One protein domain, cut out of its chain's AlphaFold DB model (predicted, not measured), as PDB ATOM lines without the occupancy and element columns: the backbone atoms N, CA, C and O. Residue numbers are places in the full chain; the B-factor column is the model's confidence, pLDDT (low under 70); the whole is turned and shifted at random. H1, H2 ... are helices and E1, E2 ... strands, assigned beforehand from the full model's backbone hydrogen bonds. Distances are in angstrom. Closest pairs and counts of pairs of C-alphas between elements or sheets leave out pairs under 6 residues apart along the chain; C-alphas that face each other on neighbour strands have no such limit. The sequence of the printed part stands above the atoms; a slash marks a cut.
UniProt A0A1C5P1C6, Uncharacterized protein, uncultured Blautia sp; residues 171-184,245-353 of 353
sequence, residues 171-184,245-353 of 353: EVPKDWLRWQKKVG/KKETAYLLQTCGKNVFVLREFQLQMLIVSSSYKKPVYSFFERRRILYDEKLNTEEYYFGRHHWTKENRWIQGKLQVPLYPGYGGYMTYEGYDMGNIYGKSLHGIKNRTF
ATOM      1  N   GLU A 171      -8.805   7.428  -4.934       93.38
ATOM      2  CA  GLU A 171     -10.263   7.388  -4.904       93.38
ATOM      3  C   GLU A 171     -10.770   6.074  -4.298       93.38
ATOM      4  O   GLU A 171     -10.087   5.044  -4.292       93.38
ATOM      5  N   VAL A 172     -11.997   6.093  -3.778       94.69
ATOM      6  CA  VAL A 172     -12.634   4.872  -3.276       94.69
ATOM      7  C   VAL A 172     -12.897   3.884  -4.429       94.69
ATOM      8  O   VAL A 172     -13.180   4.312  -5.549       94.69
ATOM      9  N   PRO A 173     -12.847   2.560  -4.190       94.12
ATOM     10  CA  PRO A 173     -13.142   1.562  -5.216       94.12
ATOM     11  C   PRO A 173     -14.504   1.776  -5.894       94.12
ATOM     12  O   PRO A 173     -15.483   2.143  -5.248       94.12
ATOM     13  N   LYS A 174     -14.614   1.460  -7.191       93.94
ATOM     14  CA  LYS A 174     -15.863   1.644  -7.963       93.94
ATOM     15  C   LYS A 174     -17.064   0.888  -7.379       93.94
ATOM     16  O   LYS A 174     -18.197   1.348  -7.478       93.94
ATOM     17  N   ASP A 175     -16.836  -0.271  -6.764       95.12
ATOM     18  CA  ASP A 175     -17.873  -1.073  -6.107       95.12
ATOM     19  C   ASP A 175     -18.046  -0.744  -4.613       95.12
ATOM     20  O   ASP A 175     -18.832  -1.413  -3.938       95.12
ATOM     21  N   TRP A 176     -17.374   0.294  -4.099       94.94
ATOM     22  CA  TRP A 176     -17.401   0.685  -2.687       94.94
ATOM     23  C   TRP A 176     -18.821   0.918  -2.181       94.94
ATOM     24  O   TRP A 176     -19.227   0.325  -1.185       94.94
ATOM     25  N   LEU A 177     -19.624   1.684  -2.924       93.38
ATOM     26  CA  LEU A 177     -21.012   1.964  -2.553       93.38
ATOM     27  C   LEU A 177     -21.852   0.683  -2.444       93.38
ATOM     28  O   LEU A 177     -22.675   0.533  -1.540       93.38
ATOM     29  N   ARG A 178     -21.654  -0.258  -3.374       93.75
ATOM     30  CA  ARG A 178     -22.343  -1.555  -3.353       93.75
ATOM     31  C   ARG A 178     -21.882  -2.382  -2.158       93.75
ATOM     32  O   ARG A 178     -22.716  -2.991  -1.493       93.75
ATOM     33  N   TRP A 179     -20.581  -2.390  -1.882       95.69
ATOM     34  CA  TRP A 179     -20.015  -3.092  -0.739       95.69
ATOM     35  C   TRP A 179     -20.529  -2.517   0.584       95.69
ATOM     36  O   TRP A 179     -20.965  -3.292   1.424       95.69
ATOM     37  N   GLN A 180     -20.596  -1.192   0.750       94.31
ATOM     38  CA  GLN A 180     -21.139  -0.556   1.959       94.31
ATOM     39  C   GLN A 180     -22.599  -0.955   2.208       94.31
ATOM     40  O   GLN A 180     -22.964  -1.282   3.331       94.31
ATOM     41  N   LYS A 181     -23.429  -0.973   1.156       92.44
ATOM     42  CA  LYS A 181     -24.849  -1.356   1.252       92.44
ATOM     43  C   LYS A 181     -25.062  -2.828   1.574       92.44
ATOM     44  O   LYS A 181     -26.044  -3.161   2.225       92.44
ATOM     45  N   LYS A 182     -24.207  -3.700   1.039       90.44
ATOM     46  CA  LYS A 182     -24.301  -5.139   1.265       90.44
ATOM     47  C   LYS A 182     -23.446  -5.511   2.472       90.44
ATOM     48  O   LYS A 182     -23.943  -5.704   3.557       90.44
ATOM     49  N   VAL A 183     -22.139  -5.564   2.352       90.56
ATOM     50  CA  VAL A 183     -21.292  -6.083   3.433       90.56
ATOM     51  C   VAL A 183     -21.128  -5.101   4.598       90.56
ATOM     52  O   VAL A 183     -21.077  -5.527   5.747       90.56
ATOM     53  N   GLY A 184     -21.033  -3.799   4.316       91.12
ATOM     54  CA  GLY A 184     -20.758  -2.789   5.339       91.12
ATOM     55  C   GLY A 184     -21.866  -2.674   6.387       91.12
ATOM     56  O   GLY A 184     -21.558  -2.644   7.577       91.12
ATOM     57  N   LYS A 245     -28.673   1.287  13.627       92.25
ATOM     58  CA  LYS A 245     -27.500   1.709  14.380       92.25
ATOM     59  C   LYS A 245     -26.441   2.217  13.400       92.25
ATOM     60  O   LYS A 245     -26.430   1.853  12.221       92.25
ATOM     61  N   LYS A 246     -25.608   3.126  13.895       93.31
ATOM     62  CA  LYS A 246     -24.412   3.554  13.180       93.31
ATOM     63  C   LYS A 246     -23.425   2.396  13.227       93.31
ATOM     64  O   LYS A 246     -23.186   1.859  14.303       93.31
ATOM     65  N   GLU A 247     -22.910   2.017  12.074       95.06
ATOM     66  CA  GLU A 247     -21.901   0.972  11.938       95.06
ATOM     67  C   GLU A 247     -20.647   1.570  11.315       95.06
ATOM     68  O   GLU A 247     -20.720   2.543  10.559       95.06
ATOM     69  N   THR A 248     -19.500   0.993  11.649       95.56
ATOM     70  CA  THR A 248     -18.201   1.479  11.191       95.56
ATOM     71  C   THR A 248     -17.686   0.575  10.081       95.56
ATOM     72  O   THR A 248     -17.779  -0.652  10.154       95.56
ATOM     73  N   ALA A 249     -17.158   1.186   9.025       96.25
ATOM     74  CA  ALA A 249     -16.532   0.486   7.919       96.25
ATOM     75  C   ALA A 249     -15.169   1.084   7.589       96.25
ATOM     76  O   ALA A 249     -14.985   2.300   7.610       96.25
ATOM     77  N   TYR A 250     -14.241   0.211   7.221       96.06
ATOM     78  CA  TYR A 250     -12.857   0.546   6.948       96.06
ATOM     79  C   TYR A 250     -12.475   0.215   5.511       96.06
ATOM     80  O   TYR A 250     -12.770  -0.864   4.989       96.06
ATOM     81  N   LEU A 251     -11.761   1.147   4.890       95.50
ATOM     82  CA  LEU A 251     -11.144   0.982   3.583       95.50
ATOM     83  C   LEU A 251      -9.650   1.273   3.713       95.50
ATOM     84  O   LEU A 251      -9.251   2.402   3.982       95.50
ATOM     85  N   LEU A 252      -8.836   0.243   3.514       93.88
ATOM     86  CA  LEU A 252      -7.380   0.346   3.501       93.88
ATOM     87  C   LEU A 252      -6.897   0.474   2.054       93.88
ATOM     88  O   LEU A 252      -7.298  -0.342   1.227       93.88
ATOM     89  N   GLN A 253      -6.077   1.472   1.726       91.81
ATOM     90  CA  GLN A 253      -5.574   1.693   0.362       91.81
ATOM     91  C   GLN A 253      -4.078   2.015   0.374       91.81
ATOM     92  O   GLN A 253      -3.612   2.741   1.245       91.81
ATOM     93  N   THR A 254      -3.331   1.511  -0.608       88.19
ATOM     94  CA  THR A 254      -1.924   1.878  -0.824       88.19
ATOM     95  C   THR A 254      -1.835   3.226  -1.544       88.19
ATOM     96  O   THR A 254      -2.471   3.396  -2.582       88.19
ATOM     97  N   CYS A 255      -1.017   4.149  -1.038       85.00
ATOM     98  CA  CYS A 255      -0.816   5.499  -1.588       85.00
ATOM     99  C   CYS A 255       0.566   5.681  -2.248       85.00
ATOM    100  O   CYS A 255       0.987   6.799  -2.524       85.00
ATOM    101  N   GLY A 256       1.307   4.591  -2.458       76.50
ATOM    102  CA  GLY A 256       2.684   4.610  -2.948       76.50
ATOM    103  C   GLY A 256       3.446   3.366  -2.500       76.50
ATOM    104  O   GLY A 256       2.845   2.380  -2.067       76.50
ATOM    105  N   LYS A 257       4.782   3.394  -2.587       74.25
ATOM    106  CA  LYS A 257       5.616   2.318  -2.033       74.25
ATOM    107  C   LYS A 257       5.492   2.338  -0.508       74.25
ATOM    108  O   LYS A 257       5.905   3.299   0.111       74.25
ATOM    109  N   ASN A 258       4.904   1.289   0.064       73.00
ATOM    110  CA  ASN A 258       4.811   1.052   1.513       73.00
ATOM    111  C   ASN A 258       4.139   2.173   2.340       73.00
ATOM    112  O   ASN A 258       4.238   2.168   3.559       73.00
ATOM    113  N   VAL A 259       3.405   3.084   1.695       85.94
ATOM    114  CA  VAL A 259       2.556   4.099   2.337       85.94
ATOM    115  C   VAL A 259       1.104   3.697   2.136       85.94
ATOM    116  O   VAL A 259       0.710   3.325   1.023       85.94
ATOM    117  N   PHE A 260       0.289   3.776   3.183       91.00
ATOM    118  CA  PHE A 260      -1.125   3.417   3.107       91.00
ATOM    119  C   PHE A 260      -2.014   4.362   3.903       91.00
ATOM    120  O   PHE A 260      -1.587   4.997   4.861       91.00
ATOM    121  N   VAL A 261      -3.277   4.444   3.496       94.88
ATOM    122  CA  VAL A 261      -4.325   5.166   4.210       94.88
ATOM    123  C   VAL A 261      -5.386   4.184   4.689       94.88
ATOM    124  O   VAL A 261      -5.926   3.402   3.904       94.88
ATOM    125  N   LEU A 262      -5.700   4.232   5.981       95.25
ATOM    126  CA  LEU A 262      -6.894   3.623   6.550       95.25
ATOM    127  C   LEU A 262      -7.986   4.688   6.633       95.25
ATOM    128  O   LEU A 262      -7.850   5.681   7.347       95.25
ATOM    129  N   ARG A 263      -9.070   4.485   5.895       96.88
ATOM    130  CA  ARG A 263     -10.208   5.402   5.827       96.88
ATOM    131  C   ARG A 263     -11.366   4.809   6.610       96.88
ATOM    132  O   ARG A 263     -11.757   3.668   6.362       96.88
ATOM    133  N   GLU A 264     -11.906   5.579   7.542       97.25
ATOM    134  CA  GLU A 264     -13.036   5.198   8.383       97.25
ATOM    135  C   GLU A 264     -14.313   5.883   7.902       97.25
ATOM    136  O   GLU A 264     -14.386   7.110   7.758       97.25
ATOM    137  N   PHE A 265     -15.350   5.077   7.718       96.88
ATOM    138  CA  PHE A 265     -16.671   5.506   7.307       96.88
ATOM    139  C   PHE A 265     -17.689   5.128   8.372       96.88
ATOM    140  O   PHE A 265     -17.710   3.998   8.855       96.88
ATOM    141  N   GLN A 266     -18.591   6.055   8.671       95.81
ATOM    142  CA  GLN A 266     -19.805   5.767   9.414       95.81
ATOM    143  C   GLN A 266     -20.945   5.502   8.438       95.81
ATOM    144  O   GLN A 266     -21.234   6.318   7.557       95.81
ATOM    145  N   LEU A 267     -21.586   4.352   8.617       96.62
ATOM    146  CA  LEU A 267     -22.682   3.871   7.800       96.62
ATOM    147  C   LEU A 267     -23.974   3.878   8.610       96.62
ATOM    148  O   LEU A 267     -24.015   3.467   9.769       96.62
ATOM    149  N   GLN A 268     -25.050   4.327   7.981       95.44
ATOM    150  CA  GLN A 268     -26.386   4.248   8.542       95.44
ATOM    151  C   GLN A 268     -27.417   4.164   7.423       95.44
ATOM    152  O   GLN A 268     -27.262   4.761   6.362       95.44
ATOM    153  N   MET A 269     -28.503   3.447   7.676       94.25
ATOM    154  CA  MET A 269     -29.635   3.340   6.772       94.25
ATOM    155  C   MET A 269     -30.896   3.863   7.460       94.25
ATOM    156  O   MET A 269     -31.173   3.555   8.622       94.25
ATOM    157  N   LEU A 270     -31.662   4.661   6.723       93.25
ATOM    158  CA  LEU A 270     -32.983   5.142   7.094       93.25
ATOM    159  C   LEU A 270     -34.010   4.568   6.120       93.25
ATOM    160  O   LEU A 270     -33.904   4.728   4.906       93.25
ATOM    161  N   ILE A 271     -35.034   3.931   6.668       91.00
ATOM    162  CA  ILE A 271     -36.143   3.363   5.912       91.00
ATOM    163  C   ILE A 271     -37.424   4.028   6.387       91.00
ATOM    164  O   ILE A 271     -37.736   3.992   7.576       91.00
ATOM    165  N   VAL A 272     -38.182   4.615   5.465       90.25
ATOM    166  CA  VAL A 272     -39.542   5.091   5.738       90.25
ATOM    167  C   VAL A 272     -40.512   4.005   5.296       90.25
ATOM    168  O   VAL A 272     -40.380   3.460   4.204       90.25
ATOM    169  N   SER A 273     -41.491   3.667   6.132       85.19
ATOM    170  CA  SER A 273     -42.369   2.522   5.859       85.19
ATOM    171  C   SER A 273     -43.267   2.701   4.637       85.19
ATOM    172  O   SER A 273     -43.678   1.705   4.056       85.19
ATOM    173  N   SER A 274     -43.551   3.932   4.205       86.88
ATOM    174  CA  SER A 274     -44.259   4.193   2.941       86.88
ATOM    175  C   SER A 274     -43.405   3.894   1.702       86.88
ATOM    176  O   SER A 274     -43.944   3.645   0.628       86.88
ATOM    177  N   SER A 275     -42.078   3.880   1.842       90.50
ATOM    178  CA  SER A 275     -41.108   3.662   0.767       90.50
ATOM    179  C   SER A 275     -40.068   2.606   1.155       90.50
ATOM    180  O   SER A 275     -38.896   2.713   0.805       90.50
ATOM    181  N   TYR A 276     -40.491   1.546   1.850       88.81
ATOM    182  CA  TYR A 276     -39.597   0.543   2.451       88.81
ATOM    183  C   TYR A 276     -38.682  -0.195   1.454       88.81
ATOM    184  O   TYR A 276     -37.659  -0.752   1.845       88.81
ATOM    185  N   LYS A 277     -39.022  -0.171   0.159       91.88
ATOM    186  CA  LYS A 277     -38.202  -0.705  -0.944       91.88
ATOM    187  C   LYS A 277     -37.100   0.256  -1.420       91.88
ATOM    188  O   LYS A 277     -36.283  -0.119  -2.250       91.88
ATOM    189  N   LYS A 278     -37.088   1.501  -0.935       91.31
ATOM    190  CA  LYS A 278     -36.154   2.573  -1.318       91.31
ATOM    191  C   LYS A 278     -35.485   3.176  -0.069       91.31
ATOM    192  O   LYS A 278     -35.786   4.314   0.294       91.31
ATOM    193  N   PRO A 279     -34.605   2.419   0.614       90.12
ATOM    194  CA  PRO A 279     -33.830   2.929   1.743       90.12
ATOM    195  C   PRO A 279     -32.969   4.137   1.354       90.12
ATOM    196  O   PRO A 279     -32.368   4.170   0.278       90.12
ATOM    197  N   VAL A 280     -32.857   5.093   2.276       92.62
ATOM    198  CA  VAL A 280     -31.895   6.195   2.205       92.62
ATOM    199  C   VAL A 280     -30.663   5.799   3.008       92.62
ATOM    200  O   VAL A 280     -30.768   5.388   4.163       92.62
ATOM    201  N   TYR A 281     -29.490   5.930   2.403       93.12
ATOM    202  CA  TYR A 281     -28.220   5.588   3.035       93.12
ATOM    203  C   TYR A 281     -27.455   6.858   3.397       93.12
ATOM    204  O   TYR A 281     -27.369   7.785   2.596       93.12
ATOM    205  N   SER A 282     -26.880   6.880   4.593       94.38
ATOM    206  CA  SER A 282     -25.913   7.877   5.031       94.38
ATOM    207  C   SER A 282     -24.563   7.190   5.157       94.38
ATOM    208  O   SER A 282     -24.364   6.348   6.032       94.38
ATOM    209  N   PHE A 283     -23.662   7.528   4.240       95.00
ATOM    210  CA  PHE A 283     -22.279   7.079   4.244       95.00
ATOM    211  C   PHE A 283     -21.401   8.309   4.377       95.00
ATOM    212  O   PHE A 283     -21.425   9.186   3.517       95.00
ATOM    213  N   PHE A 284     -20.665   8.390   5.478       94.56
ATOM    214  CA  PHE A 284     -19.860   9.557   5.796       94.56
ATOM    215  C   PHE A 284     -18.451   9.124   6.171       94.56
ATOM    216  O   PHE A 284     -18.257   8.418   7.159       94.56
ATOM    217  N   GLU A 285     -17.476   9.540   5.369       96.50
ATOM    218  CA  GLU A 285     -16.070   9.384   5.715       96.50
ATOM    219  C   GLU A 285     -15.717  10.384   6.814       96.50
ATOM    220  O   GLU A 285     -15.901  11.587   6.647       96.50
ATOM    221  N   ARG A 286     -15.233   9.885   7.947       95.56
ATOM    222  CA  ARG A 286     -15.029  10.694   9.155       95.56
ATOM    223  C   ARG A 286     -13.572  10.822   9.561       95.56
ATOM    224  O   ARG A 286     -13.211  11.848  10.130       95.56
ATOM    225  N   ARG A 287     -12.748   9.817   9.260       96.62
ATOM    226  CA  ARG A 287     -11.343   9.754   9.670       96.62
ATOM    227  C   ARG A 287     -10.483   9.134   8.572       96.62
ATOM    228  O   ARG A 287     -10.913   8.203   7.894       96.62
ATOM    229  N   ARG A 288      -9.262   9.637   8.423       96.94
ATOM    230  CA  ARG A 288      -8.185   9.083   7.597       96.94
ATOM    231  C   ARG A 288      -6.948   8.949   8.469       96.94
ATOM    232  O   ARG A 288      -6.571   9.905   9.133       96.94
ATOM    233  N   ILE A 289      -6.321   7.782   8.457       95.75
ATOM    234  CA  ILE A 289      -5.050   7.535   9.137       95.75
ATOM    235  C   ILE A 289      -4.042   7.169   8.064       95.75
ATOM    236  O   ILE A 289      -4.185   6.131   7.414       95.75
ATOM    237  N   LEU A 290      -3.068   8.038   7.843       94.69
ATOM    238  CA  LEU A 290      -1.975   7.793   6.921       94.69
ATOM    239  C   LEU A 290      -0.831   7.145   7.684       94.69
ATOM    240  O   LEU A 290      -0.483   7.602   8.768       94.69
ATOM    241  N   TYR A 291      -0.255   6.111   7.090       93.00
ATOM    242  CA  TYR A 291       0.900   5.399   7.603       93.00
ATOM    243  C   TYR A 291       2.052   5.579   6.627       93.00
ATOM    244  O   TYR A 291       1.896   5.306   5.431       93.00
ATOM    245  N   ASP A 292       3.190   6.041   7.136       90.38
ATOM    246  CA  ASP A 292       4.435   6.075   6.376       90.38
ATOM    247  C   ASP A 292       5.105   4.687   6.319       90.38
ATOM    248  O   ASP A 292       4.619   3.705   6.885       90.38
ATOM    249  N   GLU A 293       6.255   4.601   5.646       87.44
ATOM    250  CA  GLU A 293       7.017   3.352   5.507       87.44
ATOM    251  C   GLU A 293       7.503   2.772   6.849       87.44
ATOM    252  O   GLU A 293       7.831   1.590   6.928       87.44
ATOM    253  N   LYS A 294       7.560   3.596   7.903       89.62
ATOM    254  CA  LYS A 294       7.968   3.228   9.266       89.62
ATOM    255  C   LYS A 294       6.768   3.024  10.195       89.62
ATOM    256  O   LYS A 294       6.968   2.848  11.395       89.62
ATOM    257  N   LEU A 295       5.545   3.039   9.657       87.12
ATOM    258  CA  LEU A 295       4.284   2.948  10.393       87.12
ATOM    259  C   LEU A 295       4.021   4.122  11.352       87.12
ATOM    260  O   LEU A 295       3.192   4.001  12.256       87.12
ATOM    261  N   ASN A 296       4.668   5.272  11.150       92.25
ATOM    262  CA  ASN A 296       4.260   6.498  11.827       92.25
ATOM    263  C   ASN A 296       2.920   6.967  11.266       92.25
ATOM    264  O   ASN A 296       2.673   6.875  10.062       92.25
ATOM    265  N   THR A 297       2.071   7.496  12.144       93.19
ATOM    266  CA  THR A 297       0.699   7.861  11.793       93.19
ATOM    267  C   THR A 297       0.487   9.363  11.723       93.19
ATOM    268  O   THR A 297       0.752  10.071  12.699       93.19
ATOM    269  N   GLU A 298      -0.131   9.821  10.640       94.69
ATOM    270  CA  GLU A 298      -0.786  11.125  10.575       94.69
ATOM    271  C   GLU A 298      -2.298  10.933  10.450       94.69
ATOM    272  O   GLU A 298      -2.796  10.346   9.489       94.69
ATOM    273  N   GLU A 299      -3.042  11.414  11.444       96.44
ATOM    274  CA  GLU A 299      -4.499  11.316  11.463       96.44
ATOM    275  C   GLU A 299      -5.138  12.613  10.969       96.44
ATOM    276  O   GLU A 299      -4.678  13.716  11.276       96.44
ATOM    277  N   TYR A 300      -6.226  12.460  10.224       97.25
ATOM    278  CA  TYR A 300      -7.092  13.535   9.782       97.25
ATOM    279  C   TYR A 300      -8.544  13.161  10.030       97.25
ATOM    280  O   TYR A 300      -8.943  12.009   9.854       97.25
ATOM    281  N   TYR A 301      -9.369  14.150  10.348       96.38
ATOM    282  CA  TYR A 301     -10.812  13.983  10.448       96.38
ATOM    283  C   TYR A 301     -11.552  15.016   9.610       96.38
ATOM    284  O   TYR A 301     -11.046  16.112   9.365       96.38
ATOM    285  N   PHE A 302     -12.754  14.671   9.154       95.19
ATOM    286  CA  PHE A 302     -13.593  15.609   8.415       95.19
ATOM    287  C   PHE A 302     -14.479  16.391   9.385       95.19
ATOM    288  O   PHE A 302     -15.272  15.805  10.126       95.19
ATOM    289  N   GLY A 303     -14.364  17.717   9.389       93.31
ATOM    290  CA  GLY A 303     -15.106  18.562  10.317       93.31
ATOM    291  C   GLY A 303     -15.014  20.049  10.005       93.31
ATOM    292  O   GLY A 303     -14.357  20.470   9.053       93.31
ATOM    293  N   ARG A 304     -15.697  20.859  10.821       91.50
ATOM    294  CA  ARG A 304     -15.738  22.314  10.661       91.50
ATOM    295  C   ARG A 304     -14.457  22.952  11.197       91.50
ATOM    296  O   ARG A 304     -14.218  22.936  12.402       91.50
ATOM    297  N   HIS A 305     -13.655  23.545  10.320       90.25
ATOM    298  CA  HIS A 305     -12.401  24.191  10.699       90.25
ATOM    299  C   HIS A 305     -12.664  25.511  11.439       90.25
ATOM    300  O   HIS A 305     -13.514  26.311  11.044       90.25
ATOM    301  N   HIS A 306     -11.947  25.768  12.536       85.06
ATOM    302  CA  HIS A 306     -12.232  26.904  13.420       85.06
ATOM    303  C   HIS A 306     -11.885  28.262  12.805       85.06
ATOM    304  O   HIS A 306     -12.504  29.250  13.197       85.06
ATOM    305  N   TRP A 307     -10.932  28.327  11.869       85.38
ATOM    306  CA  TRP A 307     -10.555  29.573  11.190       85.38
ATOM    307  C   TRP A 307     -11.447  29.859   9.978       85.38
ATOM    308  O   TRP A 307     -12.116  30.884   9.950       85.38
ATOM    309  N   THR A 308     -11.529  28.931   9.019       86.94
ATOM    310  CA  THR A 308     -12.300  29.127   7.772       86.94
ATOM    311  C   THR A 308     -13.803  28.927   7.950       86.94
ATOM    312  O   THR A 308     -14.579  29.366   7.115       86.94
ATOM    313  N   LYS A 309     -14.240  28.275   9.039       88.56
ATOM    314  CA  LYS A 309     -15.645  27.927   9.333       88.56
ATOM    315  C   LYS A 309     -16.298  26.948   8.349       88.56
ATOM    316  O   LYS A 309     -17.486  26.659   8.511       88.56
ATOM    317  N   GLU A 310     -15.530  26.401   7.414       91.19
ATOM    318  CA  GLU A 310     -15.946  25.417   6.411       91.19
ATOM    319  C   GLU A 310     -15.713  23.978   6.885       91.19
ATOM    320  O   GLU A 310     -14.853  23.726   7.734       91.19
ATOM    321  N   ASN A 311     -16.462  23.027   6.318       92.62
ATOM    322  CA  ASN A 311     -16.233  21.598   6.540       92.62
ATOM    323  C   ASN A 311     -15.130  21.086   5.607       92.62
ATOM    324  O   ASN A 311     -15.264  21.198   4.390       92.62
ATOM    325  N   ARG A 312     -14.065  20.514   6.170       94.94
ATOM    326  CA  ARG A 312     -12.911  19.987   5.425       94.94
ATOM    327  C   ARG A 312     -12.140  18.943   6.233       94.94
ATOM    328  O   ARG A 312     -12.457  18.695   7.394       94.94
ATOM    329  N   TRP A 313     -11.110  18.359   5.626       96.31
ATOM    330  CA  TRP A 313     -10.134  17.532   6.338       96.31
ATOM    331  C   TRP A 313      -9.242  18.397   7.230       96.31
ATOM    332  O   TRP A 313      -8.697  19.408   6.783       96.31
ATOM    333  N   ILE A 314      -9.119  17.996   8.492       95.75
ATOM    334  CA  ILE A 314      -8.362  18.677   9.541       95.75
ATOM    335  C   ILE A 314      -7.393  17.666  10.140       95.75
ATOM    336  O   ILE A 314      -7.810  16.573  10.516       95.75
ATOM    337  N   GLN A 315      -6.113  18.023  10.235       96.31
ATOM    338  CA  GLN A 315      -5.116  17.160  10.864       96.31
ATOM    339  C   GLN A 315      -5.332  17.101  12.376       96.31
ATOM    340  O   GLN A 315      -5.466  18.129  13.044       96.31
ATOM    341  N   GLY A 316      -5.321  15.891  12.914       94.62
ATOM    342  CA  GLY A 316      -5.527  15.603  14.321       94.62
ATOM    343  C   GLY A 316      -6.484  14.439  14.529       94.62
ATOM    344  O   GLY A 316      -7.047  13.877  13.591       94.62
ATOM    345  N   LYS A 317      -6.674  14.096  15.801       93.38
ATOM    346  CA  LYS A 317      -7.620  13.058  16.208       93.38
ATOM    347  C   LYS A 317      -9.053  13.533  16.009       93.38
ATOM    348  O   LYS A 317      -9.352  14.688  16.313       93.38
ATOM    349  N   LEU A 318      -9.940  12.641  15.564       92.94
ATOM    350  CA  LEU A 318     -11.365  12.958  15.402       92.94
ATOM    351  C   LEU A 318     -11.972  13.499  16.703       92.94
ATOM    352  O   LEU A 318     -12.047  12.799  17.716       92.94
ATOM    353  N   GLN A 319     -12.441  14.744  16.636       88.56
ATOM    354  CA  GLN A 319     -13.130  15.415  17.729       88.56
ATOM    355  C   GLN A 319     -14.644  15.351  17.539       88.56
ATOM    356  O   GLN A 319     -15.168  15.701  16.480       88.56
ATOM    357  N   VAL A 320     -15.357  14.975  18.597       85.75
ATOM    358  CA  VAL A 320     -16.824  14.955  18.645       85.75
ATOM    359  C   VAL A 320     -17.329  15.721  19.869       85.75
ATOM    360  O   VAL A 320     -16.610  15.815  20.865       85.75
ATOM    361  N   PRO A 321     -18.549  16.286  19.833       83.44
ATOM    362  CA  PRO A 321     -19.144  16.885  21.020       83.44
ATOM    363  C   PRO A 321     -19.274  15.843  22.134       83.44
ATOM    364  O   PRO A 321     -19.827  14.768  21.912       83.44
ATOM    365  N   LEU A 322     -18.803  16.181  23.334       80.62
ATOM    366  CA  LEU A 322     -18.940  15.344  24.526       80.62
ATOM    367  C   LEU A 322     -20.420  15.121  24.877       80.62
ATOM    368  O   LEU A 322     -20.806  14.026  25.273       80.62
ATOM    369  N   TYR A 323     -21.250  16.147  24.669       78.62
ATOM    370  CA  TYR A 323     -22.694  16.096  24.879       78.62
ATOM    371  C   TYR A 323     -23.434  16.478  23.590       78.62
ATOM    372  O   TYR A 323     -23.365  17.632  23.156       78.62
ATOM    373  N   PRO A 324     -24.165  15.540  22.960       68.12
ATOM    374  CA  PRO A 324     -24.986  15.846  21.796       68.12
ATOM    375  C   PRO A 324     -25.995  16.962  22.110       68.12
ATOM    376  O   PRO A 324     -26.818  16.822  23.008       68.12
ATOM    377  N   GLY A 325     -25.936  18.075  21.371       65.25
ATOM    378  CA  GLY A 325     -26.850  19.216  21.532       65.25
ATOM    379  C   GLY A 325     -26.374  20.331  22.473       65.25
ATOM    380  O   GLY A 325     -26.965  21.406  22.450       65.25
ATOM    381  N   TYR A 326     -25.287  20.132  23.227       61.47
ATOM    382  CA  TYR A 326     -24.631  21.181  24.019       61.47
ATOM    383  C   TYR A 326     -23.304  21.572  23.357       61.47
ATOM    384  O   TYR A 326     -22.350  20.796  23.322       61.47
ATOM    385  N   GLY A 327     -23.245  22.774  22.781       57.47
ATOM    386  CA  GLY A 327     -22.020  23.292  22.172       57.47
ATOM    387  C   GLY A 327     -20.982  23.659  23.234       57.47
ATOM    388  O   GLY A 327     -21.311  24.347  24.193       57.47
ATOM    389  N   GLY A 328     -19.730  23.228  23.063       68.44
ATOM    390  CA  GLY A 328     -18.590  23.782  23.808       68.44
ATOM    391  C   GLY A 328     -17.537  22.764  24.237       68.44
ATOM    392  O   GLY A 328     -16.348  23.051  24.133       68.44
ATOM    393  N   TYR A 329     -17.947  21.563  24.652       78.25
ATOM    394  CA  TYR A 329     -17.019  20.530  25.120       78.25
ATOM    395  C   TYR A 329     -16.807  19.467  24.048       78.25
ATOM    396  O   TYR A 329     -17.741  18.760  23.673       78.25
ATOM    397  N   MET A 330     -15.574  19.364  23.557       83.56
ATOM    398  CA  MET A 330     -15.157  18.353  22.588       83.56
ATOM    399  C   MET A 330     -14.411  17.231  23.308       83.56
ATOM    400  O   MET A 330     -13.647  17.481  24.238       83.56
ATOM    401  N   THR A 331     -14.611  16.001  22.857       87.75
ATOM    402  CA  THR A 331     -13.827  14.832  23.256       87.75
ATOM    403  C   THR A 331     -13.256  14.146  22.021       87.75
ATOM    404  O   THR A 331     -13.680  14.422  20.895       87.75
ATOM    405  N   TYR A 332     -12.291  13.258  22.226       89.69
ATOM    406  CA  TYR A 332     -11.749  12.421  21.165       89.69
ATOM    407  C   TYR A 332     -12.551  11.126  21.087       89.69
ATOM    408  O   TYR A 332     -12.674  10.405  22.076       89.69
ATOM    409  N   GLU A 333     -13.102  10.840  19.911       87.50
ATOM    410  CA  GLU A 333     -13.765   9.560  19.659       87.50
ATOM    411  C   GLU A 333     -12.693   8.480  19.460       87.50
ATOM    412  O   GLU A 333     -11.691   8.714  18.779       87.50
ATOM    413  N   GLY A 334     -12.876   7.305  20.065       88.69
ATOM    414  CA  GLY A 334     -11.955   6.180  19.911       88.69
ATOM    415  C   GLY A 334     -12.017   5.543  18.519       88.69
ATOM    416  O   GLY A 334     -12.552   6.111  17.565       88.69
ATOM    417  N   TYR A 335     -11.448   4.348  18.398       89.12
ATOM    418  CA  TYR A 335     -11.593   3.501  17.215       89.12
ATOM    419  C   TYR A 335     -12.673   2.460  17.493       89.12
ATOM    420  O   TYR A 335     -12.552   1.695  18.450       89.12
ATOM    421  N   ASP A 336     -13.712   2.437  16.665       88.31
ATOM    422  CA  ASP A 336     -14.780   1.450  16.775       88.31
ATOM    423  C   ASP A 336     -14.447   0.194  15.967       88.31
ATOM    424  O   ASP A 336     -13.833   0.252  14.904       88.31
ATOM    425  N   MET A 337     -14.918  -0.963  16.426       89.62
ATOM    426  CA  MET A 337     -14.871  -2.174  15.606       89.62
ATOM    427  C   MET A 337     -15.754  -1.998  14.364       89.62
ATOM    428  O   MET A 337     -16.875  -1.492  14.448       89.62
ATOM    429  N   GLY A 338     -15.263  -2.442  13.208       90.75
ATOM    430  CA  GLY A 338     -15.953  -2.235  11.941       90.75
ATOM    431  C   GLY A 338     -15.582  -3.240  10.859       90.75
ATOM    432  O   GLY A 338     -14.567  -3.932  10.939       90.75
ATOM    433  N   ASN A 339     -16.416  -3.305   9.823       91.94
ATOM    434  CA  ASN A 339     -16.194  -4.178   8.672       91.94
ATOM    435  C   ASN A 339     -15.090  -3.611   7.774       91.94
ATOM    436  O   ASN A 339     -15.106  -2.422   7.462       91.94
ATOM    437  N   ILE A 340     -14.172  -4.450   7.292       92.69
ATOM    438  CA  ILE A 340     -13.095  -4.026   6.386       92.69
ATOM    439  C   ILE A 340     -13.347  -4.472   4.944       92.69
ATOM    440  O   ILE A 340     -13.773  -5.600   4.683       92.69
ATOM    441  N   TYR A 341     -13.049  -3.594   3.987       93.75
ATOM    442  CA  TYR A 341     -13.105  -3.903   2.562       93.75
ATOM    443  C   TYR A 341     -12.053  -4.950   2.172       93.75
ATOM    444  O   TYR A 341     -10.922  -4.627   1.817       93.75
ATOM    445  N   GLY A 342     -12.426  -6.229   2.210       86.50
ATOM    446  CA  GLY A 342     -11.472  -7.330   2.034       86.50
ATOM    447  C   GLY A 342     -10.698  -7.317   0.711       86.50
ATOM    448  O   GLY A 342      -9.553  -7.762   0.673       86.50
ATOM    449  N   LYS A 343     -11.267  -6.761  -0.369       85.88
ATOM    450  CA  LYS A 343     -10.602  -6.746  -1.681       85.88
ATOM    451  C   LYS A 343      -9.305  -5.938  -1.685       85.88
ATOM    452  O   LYS A 343      -8.375  -6.308  -2.397       85.88
ATOM    453  N   SER A 344      -9.215  -4.874  -0.886       80.69
ATOM    454  CA  SER A 344      -7.984  -4.084  -0.808       80.69
ATOM    455  C   SER A 344      -6.888  -4.749   0.029       80.69
ATOM    456  O   SER A 344      -5.724  -4.376  -0.084       80.69
ATOM    457  N   LEU A 345      -7.220  -5.795   0.794       76.06
ATOM    458  CA  LEU A 345      -6.247  -6.567   1.569       76.06
ATOM    459  C   LEU A 345      -5.425  -7.529   0.705       76.06
ATOM    460  O   LEU A 345      -4.320  -7.905   1.090       76.06
ATOM    461  N   HIS A 346      -5.922  -7.930  -0.471       63.97
ATOM    462  CA  HIS A 346      -5.206  -8.872  -1.340       63.97
ATOM    463  C   HIS A 346      -3.878  -8.312  -1.871       63.97
ATOM    464  O   HIS A 346      -2.948  -9.084  -2.079       63.97
ATOM    465  N   GLY A 347      -3.751  -6.987  -2.020       55.34
ATOM    466  CA  GLY A 347      -2.498  -6.335  -2.422       55.34
ATOM    467  C   GLY A 347      -1.440  -6.246  -1.314       55.34
ATOM    468  O   GLY A 347      -0.275  -6.005  -1.607       55.34
ATOM    469  N   ILE A 348      -1.829  -6.467  -0.053       59.62
ATOM    470  CA  ILE A 348      -0.949  -6.358   1.123       59.62
ATOM    471  C   ILE A 348      -0.274  -7.702   1.441       59.62
ATOM    472  O   ILE A 348       0.807  -7.734   2.015       59.62
ATOM    473  N   LYS A 349      -0.855  -8.824   0.992       47.69
ATOM    474  CA  LYS A 349      -0.349 -10.184   1.261       47.69
ATOM    475  C   LYS A 349       0.967 -10.553   0.552       47.69
ATOM    476  O   LYS A 349       1.523 -11.596   0.869       47.69
ATOM    477  N   ASN A 350       1.476  -9.724  -0.364       39.84
ATOM    478  CA  ASN A 350       2.662 -10.037  -1.180       39.84
ATOM    479  C   ASN A 350       3.929  -9.255  -0.799       39.84
ATOM    480  O   ASN A 350       4.892  -9.239  -1.564       39.84
ATOM    481  N   ARG A 351       3.955  -8.597   0.361       39.97
ATOM    482  CA  ARG A 351       5.188  -8.040   0.921       39.97
ATOM    483  C   ARG A 351       5.283  -8.491   2.365       39.97
ATOM    484  O   ARG A 351       4.445  -8.129   3.181       39.97
ATOM    485  N   THR A 352       6.248  -9.360   2.627       32.22
ATOM    486  CA  THR A 352       6.681  -9.752   3.966       32.22
ATOM    487  C   THR A 352       6.875  -8.480   4.795       32.22
ATOM    488  O   THR A 352       7.617  -7.594   4.365       32.22
ATOM    489  N   PHE A 353       6.132  -8.366   5.898       35.72
ATOM    490  CA  PHE A 353       6.314  -7.322   6.908       35.72
ATOM    491  C   PHE A 353       7.570  -7.590   7.729       35.72
ATOM    492  O   PHE A 353       7.838  -8.789   7.988       35.72
TER     493      PHE A 353
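Overview. This is residues 171 to 184 and 245 to 353 of the 353 residues of an uncharacterized protein of uncultured Blautia sp (UniProt A0A1C5P1C6). A twisted sheet makes the body: five strands, E1 to E5, run back and forth side by side, with the short helix H1 packed on the part made by E1, E2 and E8. After E5 the printed part makes a small separate hairpin, E6 and E7, then crosses back by residues 333 to 337 to the other edge of the large sheet, where E8 pairs with E1, and ends in H2 and a tail of low confidence. The printed part has 123 residues with two named helices and eight named strands, in the order H1 E1 E2 E3 E4 E5 E6 E7 E8 H2. The large sheet is mixed, in the order E5 E4 E3 E2 E1 E8, and the class is mostly strand. The whole is only just loose, close to compact, with a radius of gyration of the C-alphas of 16.6 A and spans of 50 by 41 by 25 A.

Along the chain. H1, residues 176 to 184, begins at C-alpha 176 (-17.401, 0.685, -2.687) and is 9.4 A long. E1 is residues 247 to 254, 23.7 A; E2 is residues 260 to 272, 38.5 A; E3 is residues 280 to 291, 33.2 A; E4 is residues 297 to 304, 21.9 A. E5 is residues 311 to 315, 12.7 A, and begins at C-alpha 311 (-16.233, 21.598, 6.540). The short strands are E6, residues 319 to 321, 7.0 A; E7, residues 330 to 332, 7.0 A; and E8, residues 338 to 340, 6.5 A. H2, residues 342 to 345, is 5.3 A long and ends at C-alpha 345 (-6.247, -6.567, 1.569).

Arrangement. E1 to E5 form a meander, each strand the antiparallel neighbour of the one before. N 249 and O 265 are 2.9 A apart between E1 and E2, N 262 and O 289 2.8 A between E2 and E3, N 290 and O 298 2.8 A between E3 and E4, and N 303 and O 312 2.9 A between E4 and E5. E8, an edge strand like E5, is parallel to E1 at 33 degrees, with N 250 and O 339 2.8 A apart. H1 is on this sheet; the C-alphas of Gly 184 and Asn 339, its closest to E8, are 5.8 A apart. H2 only grazes the sheet; the closest C-alphas of H2 and E1, Ser 344 and Leu 252, are 6.2 A apart. E6 and E7 form an antiparallel hairpin, with N 331 and O 320 2.8 A apart; E5 and E6 are apart. In H1 every O i to N i+4 pair is within hydrogen-bond range; H2 is too short for such a pair.

Size, cuts and confidence. The two C-alphas farthest apart, those of Ser 274 and Thr 352, are 52.8 A apart. Residues 185 to 244 are not printed, and C-alphas 184 and 245 are 12.1 A apart across the cut. Of the links that are printed whole, none is long. The mean pLDDT of the printed part is 87.1, with residues 324 to 328 and 346 to 353 under 70.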